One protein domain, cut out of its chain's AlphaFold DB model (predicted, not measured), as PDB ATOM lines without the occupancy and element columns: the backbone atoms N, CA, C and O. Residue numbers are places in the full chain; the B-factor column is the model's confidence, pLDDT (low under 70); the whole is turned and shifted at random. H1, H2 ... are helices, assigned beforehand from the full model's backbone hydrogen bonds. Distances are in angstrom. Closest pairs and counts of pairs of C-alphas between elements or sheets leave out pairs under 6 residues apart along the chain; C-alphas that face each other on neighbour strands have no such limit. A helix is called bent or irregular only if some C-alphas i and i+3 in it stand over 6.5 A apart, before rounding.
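What this domain is: This is residues 38 to 174 of the 207 residues of the protein "Predicted protein" of Physcomitrium patens (UniProt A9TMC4). Four helices, H1 to H4, make a head in which H2, H3 and H4 pack on the first part of a long helix, H5, and H1 packs on H2 and H3, apart from H5; H5 runs on beyond the head as an arm. At the far end of the arm H6 folds back beside H5 in a narrow, loose V, and the short H7 ends the printed part without touching another helix. The printed part has 137 residues with seven named helices, H1 to H7 in order, and no named strand; its class is all helix. It is loose, with a radius of gyration of the C-alphas of 19.1 A, and spans 67 by 30 by 23 A, the arm making much of the length.

Where its parts are: H1, residues 38 to 58, begins at C-alpha 38 (232.626, 185.807, 225.996) and is 30.3 A long. H2 holds residues 66 to 79, 19.8 A, and H3 residues 84 to 94, 15.1 A. H4, residues 97 to 110, 20.1 A, is irregular: C-alphas 98 and 101 are 7.4 A apart. H5, residues 114 to 145, is 45.4 A long, from C-alpha 114 (246.757, 164.217, 230.939), with a kink of 29 degrees near residue 121. H6 holds residues 148 to 163, 23.1 A. H7, residues 167 to 174, 11.6 A, ends at C-alpha 174 (268.877, 152.222, 239.908).

How they stand to each other: H1 and H2 form a helical hairpin and touch, closest at the C-alphas of Ala 50 and Met 77, 5.6 A, at a shallow tilt of 32 degrees, only just short of steep. With residues 47 to 55 alone H1 touches H3, closest at the C-alphas of Val 55 and Ala 94, 6.5 A. H3 and H4 form a hairpin at a shallow tilt of 19 degrees. H4 and H5 form another, at a steep tilt of 42 degrees; their closest C-alphas, of His 110 and Phe 117, are 5.1 A apart. H2 touches H5 with residues 66 to 70 alone, closest at the C-alphas of Ile 66 and Tyr 125, 6.0 A. H5 and H6 are close but not clearly touching, at a shallow tilt of 22 degrees, opposite ways. H6 and H7 are only just apart, closest 8.0 A. Every O i to N i+4 pair is within hydrogen-bond range in H1 and H2; in H3 it is 4 of 7, H4 8 of 10, H5 26 of 28, H6 10 of 12, H7 2 of 4.

The domain as a whole: The two C-alphas farthest apart, of Gln 38 and Leu 149, are 66.9 A apart. The printed part has no cut and no long link. Residues 127 to 174 have pLDDT under 70; the mean of the printed part is 81.1.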
ATOM      1  N   GLN A  38     232.205 185.323 224.680       87.25
ATOM      2  CA  GLN A  38     232.626 185.807 225.996       87.25
ATOM      3  C   GLN A  38     233.145 184.665 226.892       87.25
ATOM      4  O   GLN A  38     234.093 184.838 227.661       87.25
ATOM      5  N   ALA A  39     232.558 183.470 226.780       84.50
ATOM      6  CA  ALA A  39     233.031 182.295 227.504       84.50
ATOM      7  C   ALA A  39     234.403 181.804 227.008       84.50
ATOM      8  O   ALA A  39     235.202 181.347 227.827       84.50
ATOM      9  N   VAL A  40     234.685 181.881 225.704       85.94
ATOM     10  CA  VAL A  40     236.003 181.547 225.135       85.94
ATOM     11  C   VAL A  40     237.054 182.547 225.606       85.94
ATOM     12  O   VAL A  40     238.055 182.132 226.184       85.94
ATOM     13  N   GLU A  41     236.788 183.846 225.476       85.12
ATOM     14  CA  GLU A  41     237.708 184.907 225.912       85.12
ATOM     15  C   GLU A  41     238.044 184.798 227.406       85.12
ATOM     16  O   GLU A  41     239.203 184.900 227.809       85.12
ATOM     17  N   CYS A  42     237.046 184.509 228.248       83.12
ATOM     18  CA  CYS A  42     237.255 184.292 229.678       83.12
ATOM     19  C   CYS A  42     238.154 183.071 229.958       83.12
ATOM     20  O   CYS A  42     239.033 183.132 230.821       83.12
ATOM     21  N   LYS A  43     237.982 181.970 229.212       87.75
ATOM     22  CA  LYS A  43     238.838 180.774 229.330       87.75
ATOM     23  C   LYS A  43     240.276 181.054 228.897       87.75
ATOM     24  O   LYS A  43     241.199 180.667 229.611       87.75
ATOM     25  N   GLU A  44     240.472 181.744 227.777       88.56
ATOM     26  CA  GLU A  44     241.803 182.122 227.286       88.56
ATOM     27  C   GLU A  44     242.527 183.059 228.262       88.56
ATOM     28  O   GLU A  44     243.717 182.878 228.534       88.56
ATOM     29  N   ALA A  45     241.804 184.010 228.861       92.38
ATOM     30  CA  ALA A  45     242.354 184.909 229.870       92.38
ATOM     31  C   ALA A  45     242.812 184.153 231.130       92.38
ATOM     32  O   ALA A  45     243.901 184.412 231.649       92.38
ATOM     33  N   MET A  46     242.018 183.187 231.605       92.38
ATOM     34  CA  MET A  46     242.379 182.343 232.750       92.38
ATOM     35  C   MET A  46     243.608 181.468 232.460       92.38
ATOM     36  O   MET A  46     244.525 181.411 233.279       92.38
ATOM     37  N   ALA A  47     243.671 180.850 231.278       94.38
ATOM     38  CA  ALA A  47     244.829 180.080 230.825       94.38
ATOM     39  C   ALA A  47     246.100 180.936 230.723       94.38
ATOM     40  O   ALA A  47     247.163 180.541 231.205       94.38
ATOM     41  N   THR A  48     245.986 182.132 230.144       95.50
ATOM     42  CA  THR A  48     247.111 183.065 230.003       95.50
ATOM     43  C   THR A  48     247.638 183.497 231.367       95.50
ATOM     44  O   THR A  48     248.845 183.463 231.600       95.50
ATOM     45  N   LYS A  49     246.740 183.839 232.297       95.06
ATOM     46  CA  LYS A  49     247.098 184.201 233.673       95.06
ATOM     47  C   LYS A  49     247.819 183.059 234.395       95.06
ATOM     48  O   LYS A  49     248.850 183.297 235.022       95.06
ATOM     49  N   ALA A  50     247.305 181.836 234.282       96.56
ATOM     50  CA  ALA A  50     247.914 180.653 234.882       96.56
ATOM     51  C   ALA A  50     249.328 180.410 234.340       96.56
ATOM     52  O   ALA A  50     250.279 180.239 235.103       96.56
ATOM     53  N   LEU A  51     249.483 180.455 233.015       97.06
ATOM     54  CA  LEU A  51     250.773 180.266 232.361       97.06
ATOM     55  C   LEU A  51     251.786 181.334 232.790       97.06
ATOM     56  O   LEU A  51     252.920 181.002 233.134       97.06
ATOM     57  N   GLN A  52     251.371 182.603 232.808       97.06
ATOM     58  CA  GLN A  52     252.211 183.716 233.253       97.06
ATOM     59  C   GLN A  52     252.673 183.542 234.700       97.06
ATOM     60  O   GLN A  52     253.836 183.803 234.996       97.06
ATOM     61  N   PHE A  53     251.797 183.074 235.592       97.00
ATOM     62  CA  PHE A  53     252.168 182.810 236.978       97.00
ATOM     63  C   PHE A  53     253.209 181.693 237.088       97.00
ATOM     64  O   PHE A  53     254.226 181.872 237.758       97.00
ATOM     65  N   VAL A  54     252.995 180.560 236.407       96.62
ATOM     66  CA  VAL A  54     253.936 179.429 236.446       96.62
ATOM     67  C   VAL A  54     255.309 179.844 235.926       96.62
ATOM     68  O   VAL A  54     256.305 179.607 236.606       96.62
ATOM     69  N   VAL A  55     255.362 180.502 234.764       96.31
ATOM     70  CA  VAL A  55     256.622 180.964 234.163       96.31
ATOM     71  C   VAL A  55     257.266 182.066 235.005       96.31
ATOM     72  O   VAL A  55     258.479 182.082 235.155       96.31
ATOM     73  N   GLY A  56     256.486 182.958 235.617       96.44
ATOM     74  CA  GLY A  56     257.022 183.970 236.531       96.44
ATOM     75  C   GLY A  56     257.594 183.387 237.828       96.44
ATOM     76  O   GLY A  56     258.509 183.965 238.407       96.44
ATOM     77  N   LEU A  57     257.071 182.246 238.291       94.31
ATOM     78  CA  LEU A  57     257.510 181.582 239.520       94.31
ATOM     79  C   LEU A  57     258.689 180.622 239.303       94.31
ATOM     80  O   LEU A  57     259.519 180.460 240.200       94.31
ATOM     81  N   LEU A  58     258.716 179.919 238.170       92.31
ATOM     82  CA  LEU A  58     259.629 178.801 237.915       92.31
ATOM     83  C   LEU A  58     260.538 178.989 236.697       92.31
ATOM     84  O   LEU A  58     261.317 178.078 236.417       92.31
ATOM     85  N   ASP A  59     260.437 180.122 236.003       95.31
ATOM     86  CA  ASP A  59     260.947 180.326 234.646       95.31
ATOM     87  C   ASP A  59     260.306 179.366 233.626       95.31
ATOM     88  O   ASP A  59     259.417 178.570 233.942       95.31
ATOM     89  N   GLN A  60     260.712 179.468 232.358       95.75
ATOM     90  CA  GLN A  60     260.312 178.497 231.340       95.75
ATOM     91  C   GLN A  60     260.941 177.132 231.631       95.75
ATOM     92  O   GLN A  60     262.098 177.034 232.042       95.75
ATOM     93  N   PHE A  61     260.201 176.062 231.352       94.25
ATOM     94  CA  PHE A  61     260.701 174.707 231.506       94.25
ATOM     95  C   PHE A  61     261.867 174.452 230.548       94.25
ATOM     96  O   PHE A  61     261.721 174.476 229.329       94.25
ATOM     97  N   ASP A  62     263.023 174.153 231.122       89.44
ATOM     98  CA  ASP A  62     264.293 173.915 230.428       89.44
ATOM     99  C   ASP A  62     264.720 172.435 230.472       89.44
ATOM    100  O   ASP A  62     265.867 172.066 230.182       89.44
ATOM    101  N   GLY A  63     263.790 171.558 230.858       87.12
ATOM    102  CA  GLY A  63     264.042 170.135 231.017       87.12
ATOM    103  C   GLY A  63     264.580 169.746 232.391       87.12
ATOM    104  O   GLY A  63     265.018 168.603 232.535       87.12
ATOM    105  N   ARG A  64     264.597 170.664 233.370       84.94
ATOM    106  CA  ARG A  64     265.029 170.399 234.748       84.94
ATOM    107  C   ARG A  64     263.877 170.403 235.746       84.94
ATOM    108  O   ARG A  64     262.932 171.177 235.649       84.94
ATOM    109  N   ASN A  65     264.027 169.601 236.790       87.38
ATOM    110  CA  ASN A  65     263.106 169.446 237.909       87.38
ATOM    111  C   ASN A  65     261.663 169.158 237.461       87.38
ATOM    112  O   ASN A  65     260.727 169.752 238.001       87.38
ATOM    113  N   ILE A  66     261.463 168.240 236.506       91.25
ATOM    114  CA  ILE A  66     260.147 167.983 235.883       91.25
ATOM    115  C   ILE A  66     259.056 167.693 236.920       91.25
ATOM    116  O   ILE A  66     257.940 168.196 236.819       91.25
ATOM    117  N   THR A  67     259.387 166.950 237.979       90.44
ATOM    118  CA  THR A  67     258.452 166.643 239.070       90.44
ATOM    119  C   THR A  67     257.977 167.905 239.787       90.44
ATOM    120  O   THR A  67     256.791 168.030 240.091       90.44
ATOM    121  N   LYS A  68     258.888 168.850 240.052       92.69
ATOM    122  CA  LYS A  68     258.542 170.134 240.667       92.69
ATOM    123  C   LYS A  68     257.718 170.963 239.687       92.69
ATOM    124  O   LYS A  68     256.662 171.452 240.071       92.69
ATOM    125  N   TYR A  69     258.171 171.075 238.441       95.06
ATOM    126  CA  TYR A  69     257.518 171.895 237.426       95.06
ATOM    127  C   TYR A  69     256.067 171.462 237.193       95.06
ATOM    128  O   TYR A  69     255.154 172.270 237.334       95.06
ATOM    129  N   LEU A  70     255.837 170.164 236.963       96.06
ATOM    130  CA  LEU A  70     254.496 169.615 236.758       96.06
ATOM    131  C   LEU A  70     253.581 169.815 237.966       96.06
ATOM    132  O   LEU A  70     252.401 170.077 237.775       96.06
ATOM    133  N   LYS A  71     254.111 169.729 239.194       95.50
ATOM    134  CA  LYS A  71     253.320 169.938 240.414       95.50
ATOM    135  C   LYS A  71     252.747 171.356 240.493       95.50
ATOM    136  O   LYS A  71     251.580 171.514 240.834       95.50
ATOM    137  N   TYR A  72     253.560 172.376 240.221       95.81
ATOM    138  CA  TYR A  72     253.093 173.767 240.236       95.81
ATOM    139  C   TYR A  72     252.247 174.090 239.005       95.81
ATOM    140  O   TYR A  72     251.233 174.767 239.135       95.81
ATOM    141  N   TYR A  73     252.618 173.556 237.838       97.69
ATOM    142  CA  TYR A  73     251.858 173.735 236.607       97.69
ATOM    143  C   TYR A  73     250.433 173.185 236.727       97.69
ATOM    144  O   TYR A  73     249.477 173.910 236.469       97.69
ATOM    145  N   SER A  74     250.272 171.930 237.164       96.81
ATOM    146  CA  SER A  74     248.946 171.320 237.309       96.81
ATOM    147  C   SER A  74     248.096 172.074 238.327       96.81
ATOM    148  O   SER A  74     246.939 172.369 238.050       96.81
ATOM    149  N   LEU A  75     248.688 172.437 239.472       96.50
ATOM    150  CA  LEU A  75     248.003 173.173 240.529       96.50
ATOM    151  C   LEU A  75     247.461 174.513 240.018       96.50
ATOM    152  O   LEU A  75     246.284 174.808 240.199       96.50
ATOM    153  N   GLU A  76     248.300 175.311 239.358       97.56
ATOM    154  CA  GLU A  76     247.895 176.634 238.881       97.56
ATOM    155  C   GLU A  76     246.852 176.542 237.761       97.56
ATOM    156  O   GLU A  76     245.874 177.292 237.741       97.56
ATOM    157  N   MET A  77     247.011 175.590 236.843       96.38
ATOM    158  CA  MET A  77     246.056 175.394 235.755       96.38
ATOM    159  C   MET A  77     244.683 174.930 236.269       96.38
ATOM    160  O   MET A  77     243.651 175.396 235.779       96.38
ATOM    161  N   GLU A  78     244.647 174.061 237.284       95.94
ATOM    162  CA  GLU A  78     243.405 173.606 237.923       95.94
ATOM    163  C   GLU A  78     242.707 174.752 238.670       95.94
ATOM    164  O   GLU A  78     241.491 174.920 238.545       95.94
ATOM    165  N   LEU A  79     243.470 175.595 239.379       95.81
ATOM    166  CA  LEU A  79     242.949 176.786 240.063       95.81
ATOM    167  C   LEU A  79     242.289 177.775 239.094       95.81
ATOM    168  O   LEU A  79     241.254 178.364 239.412       95.81
ATOM    169  N   ASN A  80     242.845 177.913 237.890       96.00
ATOM    170  CA  ASN A  80     242.314 178.775 236.836       96.00
ATOM    171  C   ASN A  80     241.296 178.059 235.924       96.00
ATOM    172  O   ASN A  80     240.934 178.580 234.874       96.00
ATOM    173  N   LYS A  81     240.785 176.883 236.327       94.44
ATOM    174  CA  LYS A  81     239.734 176.130 235.611       94.44
ATOM    175  C   LYS A  81     240.089 175.794 234.155       94.44
ATOM    176  O   LYS A  81     239.199 175.673 233.309       94.44
ATOM    177  N   VAL A  82     241.374 175.629 233.862       95.69
ATOM    178  CA  VAL A  82     241.848 175.193 232.548       95.69
ATOM    179  C   VAL A  82     241.523 173.709 232.387       95.69
ATOM    180  O   VAL A  82     241.692 172.918 233.317       95.69
ATOM    181  N   SER A  83     241.010 173.306 231.225       94.62
ATOM    182  CA  SER A  83     240.697 171.895 230.998       94.62
ATOM    183  C   SER A  83     241.982 171.075 230.846       94.62
ATOM    184  O   SER A  83     242.990 171.581 230.364       94.62
ATOM    185  N   LYS A  84     241.951 169.780 231.185       96.38
ATOM    186  CA  LYS A  84     243.102 168.874 230.995       96.38
ATOM    187  C   LYS A  84     243.639 168.873 229.560       96.38
ATOM    188  O   LYS A  84     244.842 168.774 229.356       96.38
ATOM    189  N   LYS A  85     242.757 168.995 228.567       95.44
ATOM    190  CA  LYS A  85     243.150 169.057 227.156       95.44
ATOM    191  C   LYS A  85     243.909 170.349 226.856       95.44
ATOM    192  O   LYS A  85     244.964 170.308 226.234       95.44
ATOM    193  N   ASP A  86     243.403 171.472 227.354       95.12
ATOM    194  CA  ASP A  86     244.053 172.770 227.175       95.12
ATOM    195  C   ASP A  86     245.375 172.826 227.946       95.12
ATOM    196  O   ASP A  86     246.356 173.337 227.424       95.12
ATOM    197  N   MET A  87     245.453 172.218 229.136       96.31
ATOM    198  CA  MET A  87     246.698 172.082 229.899       96.31
ATOM    199  C   MET A  87     247.809 171.421 229.084       96.31
ATOM    200  O   MET A  87     248.949 171.862 229.170       96.31
ATOM    201  N   ILE A  88     247.505 170.383 228.299       97.50
ATOM    202  CA  ILE A  88     248.495 169.708 227.447       97.50
ATOM    203  C   ILE A  88     248.990 170.658 226.351       97.50
ATOM    204  O   ILE A  88     250.193 170.784 226.145       97.50
ATOM    205  N   LEU A  89     248.074 171.365 225.685       95.69
ATOM    206  CA  LEU A  89     248.409 172.279 224.588       95.69
ATOM    207  C   LEU A  89     249.180 173.514 225.078       95.69
ATOM    208  O   LEU A  89     250.186 173.901 224.491       95.69
ATOM    209  N   ILE A  90     248.745 174.101 226.192       96.50
ATOM    210  CA  ILE A  90     249.375 175.270 226.816       96.50
ATOM    211  C   ILE A  90     250.763 174.924 227.353       96.50
ATOM    212  O   ILE A  90     251.632 175.797 227.391       96.50
ATOM    213  N   PHE A  91     251.014 173.662 227.720       96.81
ATOM    214  CA  PHE A  91     252.319 173.255 228.228       96.81
ATOM    215  C   PHE A  91     253.418 173.541 227.203       96.81
ATOM    216  O   PHE A  91     254.513 173.908 227.608       96.81
ATOM    217  N   GLU A  92     253.112 173.500 225.897       95.69
ATOM    218  CA  GLU A  92     254.034 173.881 224.821       95.69
ATOM    219  C   GLU A  92     254.553 175.327 224.943       95.69
ATOM    220  O   GLU A  92     255.679 175.652 224.565       95.69
ATOM    221  N   LEU A  93     253.735 176.232 225.474       95.38
ATOM    222  CA  LEU A  93     254.090 177.638 225.661       95.38
ATOM    223  C   LEU A  93     254.946 177.856 226.913       95.38
ATOM    224  O   LEU A  93     255.645 178.860 227.009       95.38
ATOM    225  N   ALA A  94     254.919 176.909 227.849       95.62
ATOM    226  CA  ALA A  94     255.656 176.969 229.102       95.62
ATOM    227  C   ALA A  94     257.119 176.511 228.968       95.62
ATOM    228  O   ALA A  94     257.801 176.403 229.983       95.62
ATOM    229  N   ILE A  95     257.593 176.198 227.759       94.25
ATOM    230  CA  ILE A  95     258.887 175.551 227.497       94.25
ATOM    231  C   ILE A  95     259.818 176.466 226.710       94.25
ATOM    232  O   ILE A  95     259.379 177.196 225.813       94.25
ATOM    233  N   VAL A  96     261.117 176.315 226.966       91.25
ATOM    234  CA  VAL A  96     262.171 176.896 226.129       91.25
ATOM    235  C   VAL A  96     262.121 176.343 224.699       91.25
ATOM    236  O   VAL A  96     261.686 175.210 224.455       91.25
ATOM    237  N   LEU A  97     262.567 177.150 223.733       88.62
ATOM    238  CA  LEU A  97     262.456 176.844 222.303       88.62
ATOM    239  C   LEU A  97     263.153 175.532 221.919       88.62
ATOM    240  O   LEU A  97     262.634 174.787 221.092       88.62
ATOM    241  N   GLU A  98     264.278 175.218 222.557       88.81
ATOM    242  CA  GLU A  98     265.109 174.043 222.283       88.81
ATOM    243  C   GLU A  98     264.393 172.716 222.561       88.81
ATOM    244  O   GLU A  98     264.764 171.687 222.001       88.81
ATOM    245  N   LEU A  99     263.374 172.720 223.426       87.00
ATOM    246  CA  LEU A  99     262.609 171.522 223.786       87.00
ATOM    247  C   LEU A  99     261.236 171.465 223.110       87.00
ATOM    248  O   LEU A  99     260.555 170.445 223.207       87.00
ATOM    249  N   ARG A 100     260.821 172.533 222.420       90.19
ATOM    250  CA  ARG A 100     259.465 172.681 221.876       90.19
ATOM    251  C   ARG A 100     259.088 171.553 220.918       90.19
ATOM    252  O   ARG A 100     258.030 170.955 221.080       90.19
ATOM    253  N   GLU A 101     259.953 171.236 219.956       91.00
ATOM    254  CA  GLU A 101     259.678 170.178 218.971       91.00
ATOM    255  C   GLU A 101     259.598 168.791 219.616       91.00
ATOM    256  O   GLU A 101     258.718 168.000 219.281       91.00
ATOM    257  N   HIS A 102     260.433 168.535 220.623       89.88
ATOM    258  CA  HIS A 102     260.391 167.288 221.382       89.88
ATOM    259  C   HIS A 102     259.092 167.145 222.179       89.88
ATOM    260  O   HIS A 102     258.438 166.105 222.157       89.88
ATOM    261  N   ILE A 103     258.660 168.211 222.858       94.00
ATOM    262  CA  ILE A 103     257.386 168.184 223.579       94.00
ATOM    263  C   ILE A 103     256.199 168.052 222.619       94.00
ATOM    264  O   ILE A 103     255.264 167.319 222.936       94.00
ATOM    265  N   LYS A 104     256.226 168.677 221.435       95.69
ATOM    266  CA  LYS A 104     255.187 168.465 220.411       95.69
ATOM    267  C   LYS A 104     255.074 166.999 219.999       95.69
ATOM    268  O   LYS A 104     253.960 166.503 219.834       95.69
ATOM    269  N   GLU A 105     256.194 166.291 219.862       95.81
ATOM    270  CA  GLU A 105     256.189 164.852 219.582       95.81
ATOM    271  C   GLU A 105     255.541 164.052 220.723       95.81
ATOM    272  O   GLU A 105     254.698 163.185 220.473       95.81
ATOM    273  N   ILE A 106     255.847 164.397 221.979       94.81
ATOM    274  CA  ILE A 106     255.205 163.796 223.157       94.81
ATOM    275  C   ILE A 106     253.696 164.080 223.166       94.81
ATOM    276  O   ILE A 106     252.907 163.167 223.391       94.81
ATOM    277  N   ILE A 107     253.266 165.311 222.875       96.50
ATOM    278  CA  ILE A 107     251.840 165.669 222.787       96.50
ATOM    279  C   ILE A 107     251.155 164.862 221.678       96.50
ATOM    280  O   ILE A 107     250.059 164.343 221.871       96.50
ATOM    281  N   LYS A 108     251.802 164.701 220.522       97.12
ATOM    282  CA  LYS A 108     251.245 163.935 219.402       97.12
ATOM    283  C   LYS A 108     251.052 162.451 219.732       97.12
ATOM    284  O   LYS A 108     250.117 161.839 219.229       97.12
ATOM    285  N   THR A 109     251.946 161.872 220.532       96.88
ATOM    286  CA  THR A 109     251.974 160.430 220.832       96.88
ATOM    287  C   THR A 109     251.235 160.058 222.119       96.88
ATOM    288  O   THR A 109     250.630 158.992 222.175       96.88
ATOM    289  N   HIS A 110     251.242 160.933 223.129       95.94
ATOM    290  CA  HIS A 110     250.722 160.671 224.480       95.94
ATOM    291  C   HIS A 110     249.790 161.781 225.005       95.94
ATOM    292  O   HIS A 110     249.364 161.741 226.156       95.94
ATOM    293  N   GLY A 111     249.458 162.788 224.192       94.75
ATOM    294  CA  GLY A 111     248.655 163.949 224.597       94.75
ATOM    295  C   GLY A 111     247.137 163.752 224.562       94.75
ATOM    296  O   GLY A 111     246.405 164.732 224.686       94.75
ATOM    297  N   GLU A 112     246.633 162.525 224.389       95.75
ATOM    298  CA  GLU A 112     245.187 162.255 224.472       95.75
ATOM    299  C   GLU A 112     244.656 162.382 225.905       95.75
ATOM    300  O   GLU A 112     243.541 162.864 226.125       95.75
ATOM    301  N   LYS A 113     245.458 161.958 226.887       96.25
ATOM    302  CA  LYS A 113     245.130 162.000 228.312       96.25
ATOM    303  C   LYS A 113     246.235 162.704 229.080       96.25
ATOM    304  O   LYS A 113     247.420 162.523 228.813       96.25
ATOM    305  N   TRP A 114     245.833 163.480 230.079       96.69
ATOM    306  CA  TRP A 114     246.757 164.217 230.939       96.69
ATOM    307  C   TRP A 114     247.716 163.291 231.690       96.69
ATOM    308  O   TRP A 114     248.894 163.596 231.849       96.69
ATOM    309  N   GLU A 115     247.206 162.147 232.135       96.75
ATOM    310  CA  GLU A 115     247.948 161.164 232.911       96.75
ATOM    311  C   GLU A 115     249.061 160.509 232.081       96.75
ATOM    312  O   GLU A 115     250.191 160.411 232.561       96.75
ATOM    313  N   ASP A 116     248.762 160.144 230.831       96.81
ATOM    314  CA  ASP A 116     249.721 159.539 229.899       96.81
ATOM    315  C   ASP A 116     250.808 160.554 229.507       96.81
ATOM    316  O   ASP A 116     252.001 160.248 229.541       96.81
ATOM    317  N   PHE A 117     250.410 161.804 229.250       97.31
ATOM    318  CA  PHE A 117     251.330 162.907 228.983       97.31
ATOM    319  C   PHE A 117     252.295 163.169 230.152       97.31
ATOM    320  O   PHE A 117     253.512 163.225 229.959       97.31
ATOM    321  N   ILE A 118     251.779 163.287 231.384       96.00
ATOM    322  CA  ILE A 118     252.610 163.468 232.586       96.00
ATOM    323  C   ILE A 118     253.577 162.302 232.765       96.00
ATOM    324  O   ILE A 118     254.730 162.522 233.150       96.00
ATOM    325  N   LEU A 119     253.098 161.072 232.570       94.81
ATOM    326  CA  LEU A 119     253.915 159.879 232.741       94.81
ATOM    327  C   LEU A 119     255.107 159.921 231.783       94.81
ATOM    328  O   LEU A 119     256.245 159.822 232.241       94.81
ATOM    329  N   GLN A 120     254.854 160.200 230.501       95.06
ATOM    330  CA  GLN A 120     255.900 160.309 229.489       95.06
ATOM    331  C   GLN A 120     256.914 161.416 229.822       95.06
ATOM    332  O   GLN A 120     258.123 161.182 229.810       95.06
ATOM    333  N   LEU A 121     256.448 162.609 230.217       94.12
ATOM    334  CA  LEU A 121     257.342 163.695 230.637       94.12
ATOM    335  C   LEU A 121     258.228 163.294 231.820       94.12
ATOM    336  O   LEU A 121     259.422 163.601 231.850       94.12
ATOM    337  N   LYS A 122     257.662 162.604 232.813       91.31
ATOM    338  CA  LYS A 122     258.434 162.131 233.963       91.31
ATOM    339  C   LYS A 122     259.464 161.090 233.556       91.31
ATOM    340  O   LYS A 122     260.579 161.167 234.064       91.31
ATOM    341  N   GLU A 123     259.141 160.150 232.677       87.69
ATOM    342  CA  GLU A 123     260.101 159.134 232.231       87.69
ATOM    343  C   GLU A 123     261.303 159.751 231.513       87.69
ATOM    344  O   GLU A 123     262.447 159.383 231.790       87.69
ATOM    345  N   GLU A 124     261.062 160.733 230.648       87.81
ATOM    346  CA  GLU A 124     262.117 161.354 229.852       87.81
ATOM    347  C   GLU A 124     262.967 162.352 230.642       87.81
ATOM    348  O   GLU A 124     264.198 162.347 230.554       87.81
ATOM    349  N   TYR A 125     262.332 163.187 231.466       85.06
ATOM    350  CA  TYR A 125     263.023 164.291 232.130       85.06
ATOM    351  C   TYR A 125     263.444 163.977 233.576       85.06
ATOM    352  O   TYR A 125     264.406 164.575 234.059       85.06
ATOM    353  N   SER A 126     262.854 162.982 234.262       80.44
ATOM    354  CA  SER A 126     263.315 162.613 235.622       80.44
ATOM    355  C   SER A 126     264.690 161.951 235.611       80.44
ATOM    356  O   SER A 126     265.440 162.053 236.585       80.44
ATOM    357  N   PHE A 127     265.038 161.248 234.530       62.88
ATOM    358  CA  PHE A 127     266.376 160.684 234.376       62.88
ATOM    359  C   PHE A 127     267.424 161.790 234.238       62.88
ATOM    360  O   PHE A 127     268.442 161.753 234.927       62.88
ATOM    361  N   LYS A 128     267.128 162.809 233.425       62.09
ATOM    362  CA  LYS A 128     267.985 163.980 233.204       62.09
ATOM    363  C   LYS A 128     268.256 164.738 234.505       62.09
ATOM    364  O   LYS A 128     269.377 165.186 234.740       62.09
ATOM    365  N   ASP A 129     267.253 164.828 235.376       63.78
ATOM    366  CA  ASP A 129     267.391 165.421 236.708       63.78
ATOM    367  C   ASP A 129     268.298 164.602 237.627       63.78
ATOM    368  O   ASP A 129     269.228 165.146 238.227       63.78
ATOM    369  N   ALA A 130     268.075 163.289 237.709       63.44
ATOM    370  CA  ALA A 130     268.897 162.402 238.530       63.44
ATOM    371  C   ALA A 130     270.359 162.372 238.051       63.44
ATOM    372  O   ALA A 130     271.280 162.432 238.861       63.44
ATOM    373  N   GLU A 131     270.578 162.335 236.738       63.00
ATOM    374  CA  GLU A 131     271.905 162.374 236.125       63.00
ATOM    375  C   GLU A 131     272.643 163.679 236.460       63.00
ATOM    376  O   GLU A 131     273.823 163.654 236.811       63.00
ATOM    377  N   ARG A 132     271.951 164.827 236.423       63.62
ATOM    378  CA  ARG A 132     272.525 166.130 236.799       63.62
ATOM    379  C   ARG A 132     272.872 166.212 238.280       63.62
ATOM    380  O   ARG A 132     273.931 166.744 238.600       63.62
ATOM    381  N   VAL A 133     272.019 165.701 239.168       61.53
ATOM    382  CA  VAL A 133     272.315 165.644 240.610       61.53
ATOM    383  C   VAL A 133     273.548 164.781 240.858       61.53
ATOM    384  O   VAL A 133     274.463 165.229 241.540       61.53
ATOM    385  N   THR A 134     273.630 163.602 240.239       64.69
ATOM    386  CA  THR A 134     274.807 162.729 240.341       64.69
ATOM    387  C   THR A 134     276.065 163.419 239.818       64.69
ATOM    388  O   THR A 134     277.071 163.439 240.521       64.69
ATOM    389  N   ARG A 135     276.012 164.056 238.639       63.38
ATOM    390  CA  ARG A 135     277.144 164.826 238.093       63.38
ATOM    391  C   ARG A 135     277.564 165.961 239.024       63.38
ATOM    392  O   ARG A 135     278.749 166.115 239.287       63.38
ATOM    393  N   LYS A 136     276.615 166.746 239.540       66.06
ATOM    394  CA  LYS A 136     276.903 167.877 240.432       66.06
ATOM    395  C   LYS A 136     277.540 167.410 241.741       66.06
ATOM    396  O   LYS A 136     278.583 167.937 242.109       66.06
ATOM    397  N   SER A 137     276.956 166.408 242.396       64.25
ATOM    398  CA  SER A 137     277.496 165.834 243.635       64.25
ATOM    399  C   SER A 137     278.876 165.213 243.422       64.25
ATOM    400  O   SER A 137     279.738 165.304 244.290       64.25
ATOM    401  N   PHE A 138     279.110 164.609 242.256       60.97
ATOM    402  CA  PHE A 138     280.405 164.043 241.894       60.97
ATOM    403  C   PHE A 138     281.466 165.123 241.629       60.97
ATOM    404  O   PHE A 138     282.574 165.017 242.142       60.97
ATOM    405  N   ILE A 139     281.125 166.200 240.914       62.44
ATOM    406  CA  ILE A 139     282.006 167.364 240.721       62.44
ATOM    407  C   ILE A 139     282.340 168.034 242.058       62.44
ATOM    408  O   ILE A 139     283.493 168.365 242.311       62.44
ATOM    409  N   GLU A 140     281.353 168.208 242.938       67.88
ATOM    410  CA  GLU A 140     281.569 168.756 244.280       67.88
ATOM    411  C   GLU A 140     282.501 167.861 245.111       67.88
ATOM    412  O   GLU A 140     283.398 168.356 245.794       67.88
ATOM    413  N   TRP A 141     282.347 166.538 244.993       61.66
ATOM    414  CA  TRP A 141     283.249 165.572 245.613       61.66
ATOM    415  C   TRP A 141     284.674 165.637 245.038       61.66
ATOM    416  O   TRP A 141     285.625 165.615 245.816       61.66
ATOM    417  N   ILE A 142     284.837 165.782 243.717       56.31
ATOM    418  CA  ILE A 142     286.145 165.942 243.049       56.31
ATOM    419  C   ILE A 142     286.839 167.237 243.478       56.31
ATOM    420  O   ILE A 142     288.002 167.215 243.873       56.31
ATOM    421  N   ASN A 143     286.127 168.363 243.454       62.19
ATOM    422  CA  ASN A 143     286.677 169.658 243.862       62.19
ATOM    423  C   ASN A 143     287.123 169.643 245.328       62.19
ATOM    424  O   ASN A 143     288.085 170.306 245.704       62.19
ATOM    425  N   LYS A 144     286.435 168.858 246.162       65.00
ATOM    426  CA  LYS A 144     286.824 168.629 247.552       65.00
ATOM    427  C   LYS A 144     288.013 167.668 247.695       65.00
ATOM    428  O   LYS A 144     288.738 167.779 248.680       65.00
ATOM    429  N   SER A 145     288.203 166.723 246.770       58.25
ATOM    430  CA  SER A 145     289.253 165.692 246.841       58.25
ATOM    431  C   SER A 145     290.558 166.051 246.116       58.25
ATOM    432  O   SER A 145     291.554 165.364 246.320       58.25
ATOM    433  N   ASN A 146     290.564 167.138 245.338       55.50
ATOM    434  CA  ASN A 146     291.722 167.874 244.813       55.50
ATOM    435  C   ASN A 146     292.927 167.021 244.356       55.50
ATOM    436  O   ASN A 146     294.046 167.223 244.819       55.50
ATOM    437  N   ASN A 147     292.700 166.094 243.419       60.88
ATOM    438  CA  ASN A 147     293.747 165.443 242.620       60.88
ATOM    439  C   ASN A 147     293.321 165.462 241.140       60.88
ATOM    440  O   ASN A 147     292.756 164.499 240.621       60.88
ATOM    441  N   GLU A 148     293.555 166.598 240.477       57.59
ATOM    442  CA  GLU A 148     293.047 166.954 239.137       57.59
ATOM    443  C   GLU A 148     293.414 165.969 238.012       57.59
ATOM    444  O   GLU A 148     292.735 165.929 236.991       57.59
ATOM    445  N   LEU A 149     294.435 165.129 238.205       55.50
ATOM    446  CA  LEU A 149     294.920 164.186 237.190       55.50
ATOM    447  C   LEU A 149     294.096 162.893 237.084       55.50
ATOM    448  O   LEU A 149     294.058 162.290 236.020       55.50
ATOM    449  N   VAL A 150     293.404 162.478 238.149       59.94
ATOM    450  CA  VAL A 150     292.621 161.222 238.153       59.94
ATOM    451  C   VAL A 150     291.163 161.474 237.763       59.94
ATOM    452  O   VAL A 150     290.484 160.589 237.248       59.94
ATOM    453  N   ALA A 151     290.669 162.698 237.967       53.06
ATOM    454  CA  ALA A 151     289.280 163.061 237.710       53.06
ATOM    455  C   ALA A 151     288.898 162.932 236.230       53.06
ATOM    456  O   ALA A 151     287.816 162.434 235.929       53.06
ATOM    457  N   THR A 152     289.772 163.346 235.308       64.88
ATOM    458  CA  THR A 152     289.494 163.329 233.862       64.88
ATOM    459  C   THR A 152     289.445 161.904 233.302       64.88
ATOM    460  O   THR A 152     288.556 161.595 232.508       64.88
ATOM    461  N   GLU A 153     290.327 161.017 233.775       64.69
ATOM    462  CA  GLU A 153     290.312 159.584 233.441       64.69
ATOM    463  C   GLU A 153     289.090 158.880 234.048       64.69
ATOM    464  O   GLU A 153     288.408 158.119 233.360       64.69
ATOM    465  N   LEU A 154     288.731 159.204 235.299       63.97
ATOM    466  CA  LEU A 154     287.502 158.692 235.914       63.97
ATOM    467  C   LEU A 154     286.244 159.170 235.172       63.97
ATOM    468  O   LEU A 154     285.271 158.424 235.078       63.97
ATOM    469  N   PHE A 155     286.251 160.401 234.651       61.34
ATOM    470  CA  PHE A 155     285.147 160.966 233.875       61.34
ATOM    471  C   PHE A 155     284.961 160.258 232.535       61.34
ATOM    472  O   PHE A 155     283.833 159.909 232.192       61.34
ATOM    473  N   GLN A 156     286.045 160.017 231.796       65.75
ATOM    474  CA  GLN A 156     285.974 159.296 230.525       65.75
ATOM    475  C   GLN A 156     285.532 157.846 230.715       65.75
ATOM    476  O   GLN A 156     284.690 157.367 229.954       65.75
ATOM    477  N   GLU A 157     286.024 157.170 231.754       59.78
ATOM    478  CA  GLU A 157     285.621 155.795 232.044       59.78
ATOM    479  C   GLU A 157     284.158 155.734 232.511       59.78
ATOM    480  O   GLU A 157     283.390 154.896 232.039       59.78
ATOM    481  N   PHE A 158     283.708 156.669 233.356       64.31
ATOM    482  CA  PHE A 158     282.306 156.737 233.774       64.31
ATOM    483  C   PHE A 158     281.359 157.036 232.605       64.31
ATOM    484  O   PHE A 158     280.345 156.354 232.455       64.31
ATOM    485  N   GLU A 159     281.666 158.026 231.761       61.69
ATOM    486  CA  GLU A 159     280.820 158.348 230.607       61.69
ATOM    487  C   GLU A 159     280.813 157.219 229.570       61.69
ATOM    488  O   GLU A 159     279.744 156.873 229.065       61.69
ATOM    489  N   SER A 160     281.959 156.580 229.318       64.62
ATOM    490  CA  SER A 160     282.064 155.411 228.436       64.62
ATOM    491  C   SER A 160     281.200 154.250 228.939       64.62
ATOM    492  O   SER A 160     280.374 153.711 228.196       64.62
ATOM    493  N   GLN A 161     281.295 153.921 230.229       52.59
ATOM    494  CA  GLN A 161     280.532 152.825 230.826       52.59
ATOM    495  C   GLN A 161     279.034 153.151 230.938       52.59
ATOM    496  O   GLN A 161     278.192 152.275 230.750       52.59
ATOM    497  N   PHE A 162     278.662 154.409 231.189       55.47
ATOM    498  CA  PHE A 162     277.265 154.830 231.319       55.47
ATOM    499  C   PHE A 162     276.547 154.952 229.969       55.47
ATOM    500  O   PHE A 162     275.373 154.589 229.859       55.47
ATOM    501  N   LEU A 163     277.215 155.445 228.925       57.16
ATOM    502  CA  LEU A 163     276.636 155.558 227.582       57.16
ATOM    503  C   LEU A 163     276.428 154.187 226.924       57.16
ATOM    504  O   LEU A 163     275.464 154.025 226.178       57.16
ATOM    505  N   GLN A 164     277.246 153.190 227.274       52.56
ATOM    506  CA  GLN A 164     277.111 151.815 226.780       52.56
ATOM    507  C   GLN A 164     276.017 150.980 227.480       52.56
ATOM    508  O   GLN A 164     275.718 149.861 227.052       52.56
ATOM    509  N   LEU A 165     275.358 151.495 228.525       48.00
ATOM    510  CA  LEU A 165     274.232 150.796 229.156       48.00
ATOM    511  C   LEU A 165     272.950 150.916 228.317       48.00
ATOM    512  O   LEU A 165     272.496 152.015 227.990       48.00
ATOM    513  N   SER A 166     272.294 149.782 228.052       48.97
ATOM    514  CA  SER A 166     270.976 149.760 227.405       48.97
ATOM    515  C   SER A 166     269.894 150.396 228.294       48.97
ATOM    516  O   SER A 166     269.980 150.351 229.524       48.97
ATOM    517  N   ARG A 167     268.843 150.967 227.680       53.94
ATOM    518  CA  ARG A 167     267.748 151.695 228.369       53.94
ATOM    519  C   ARG A 167     267.131 150.892 229.528       53.94
ATOM    520  O   ARG A 167     266.834 151.452 230.576       53.94
ATOM    521  N   VAL A 168     267.043 149.569 229.377       38.97
ATOM    522  CA  VAL A 168     266.567 148.638 230.414       38.97
ATOM    523  C   VAL A 168     267.595 148.455 231.540       38.97
ATOM    524  O   VAL A 168     267.221 148.556 232.704       38.97
ATOM    525  N   LYS A 169     268.891 148.279 231.227       45.53
ATOM    526  CA  LYS A 169     269.975 148.132 232.223       45.53
ATOM    527  C   LYS A 169     270.206 149.395 233.059       45.53
ATOM    528  O   LYS A 169     270.513 149.278 234.242       45.53
ATOM    529  N   LYS A 170     270.007 150.593 232.489       52.84
ATOM    530  CA  LYS A 170     270.040 151.867 233.240       52.84
ATOM    531  C   LYS A 170     268.946 151.935 234.308       52.84
ATOM    532  O   LYS A 170     269.199 152.397 235.418       52.84
ATOM    533  N   LEU A 171     267.750 151.435 233.992       45.22
ATOM    534  CA  LEU A 171     266.634 151.340 234.938       45.22
ATOM    535  C   LEU A 171     266.859 150.246 235.997       45.22
ATOM    536  O   LEU A 171     266.471 150.433 237.148       45.22
ATOM    537  N   THR A 172     267.533 149.141 235.656       43.31
ATOM    538  CA  THR A 172     267.834 148.061 236.617       43.31
ATOM    539  C   THR A 172     268.938 148.436 237.610       43.31
ATOM    540  O   THR A 172     268.821 148.099 238.781       43.31
ATOM    541  N   LEU A 173     269.971 149.185 237.197       49.81
ATOM    542  CA  LEU A 173     271.066 149.624 238.083       49.81
ATOM    543  C   LEU A 173     270.593 150.578 239.198       49.81
ATOM    544  O   LEU A 173     271.179 150.636 240.274       49.81
ATOM    545  N   LYS A 174     269.514 151.326 238.936       45.50
ATOM    546  CA  LYS A 174     268.877 152.222 239.908       45.50
ATOM    547  C   LYS A 174     268.071 151.462 240.969       45.50
ATOM    548  O   LYS A 174     267.953 151.949 242.089       45.50
TER     549      LYS A 174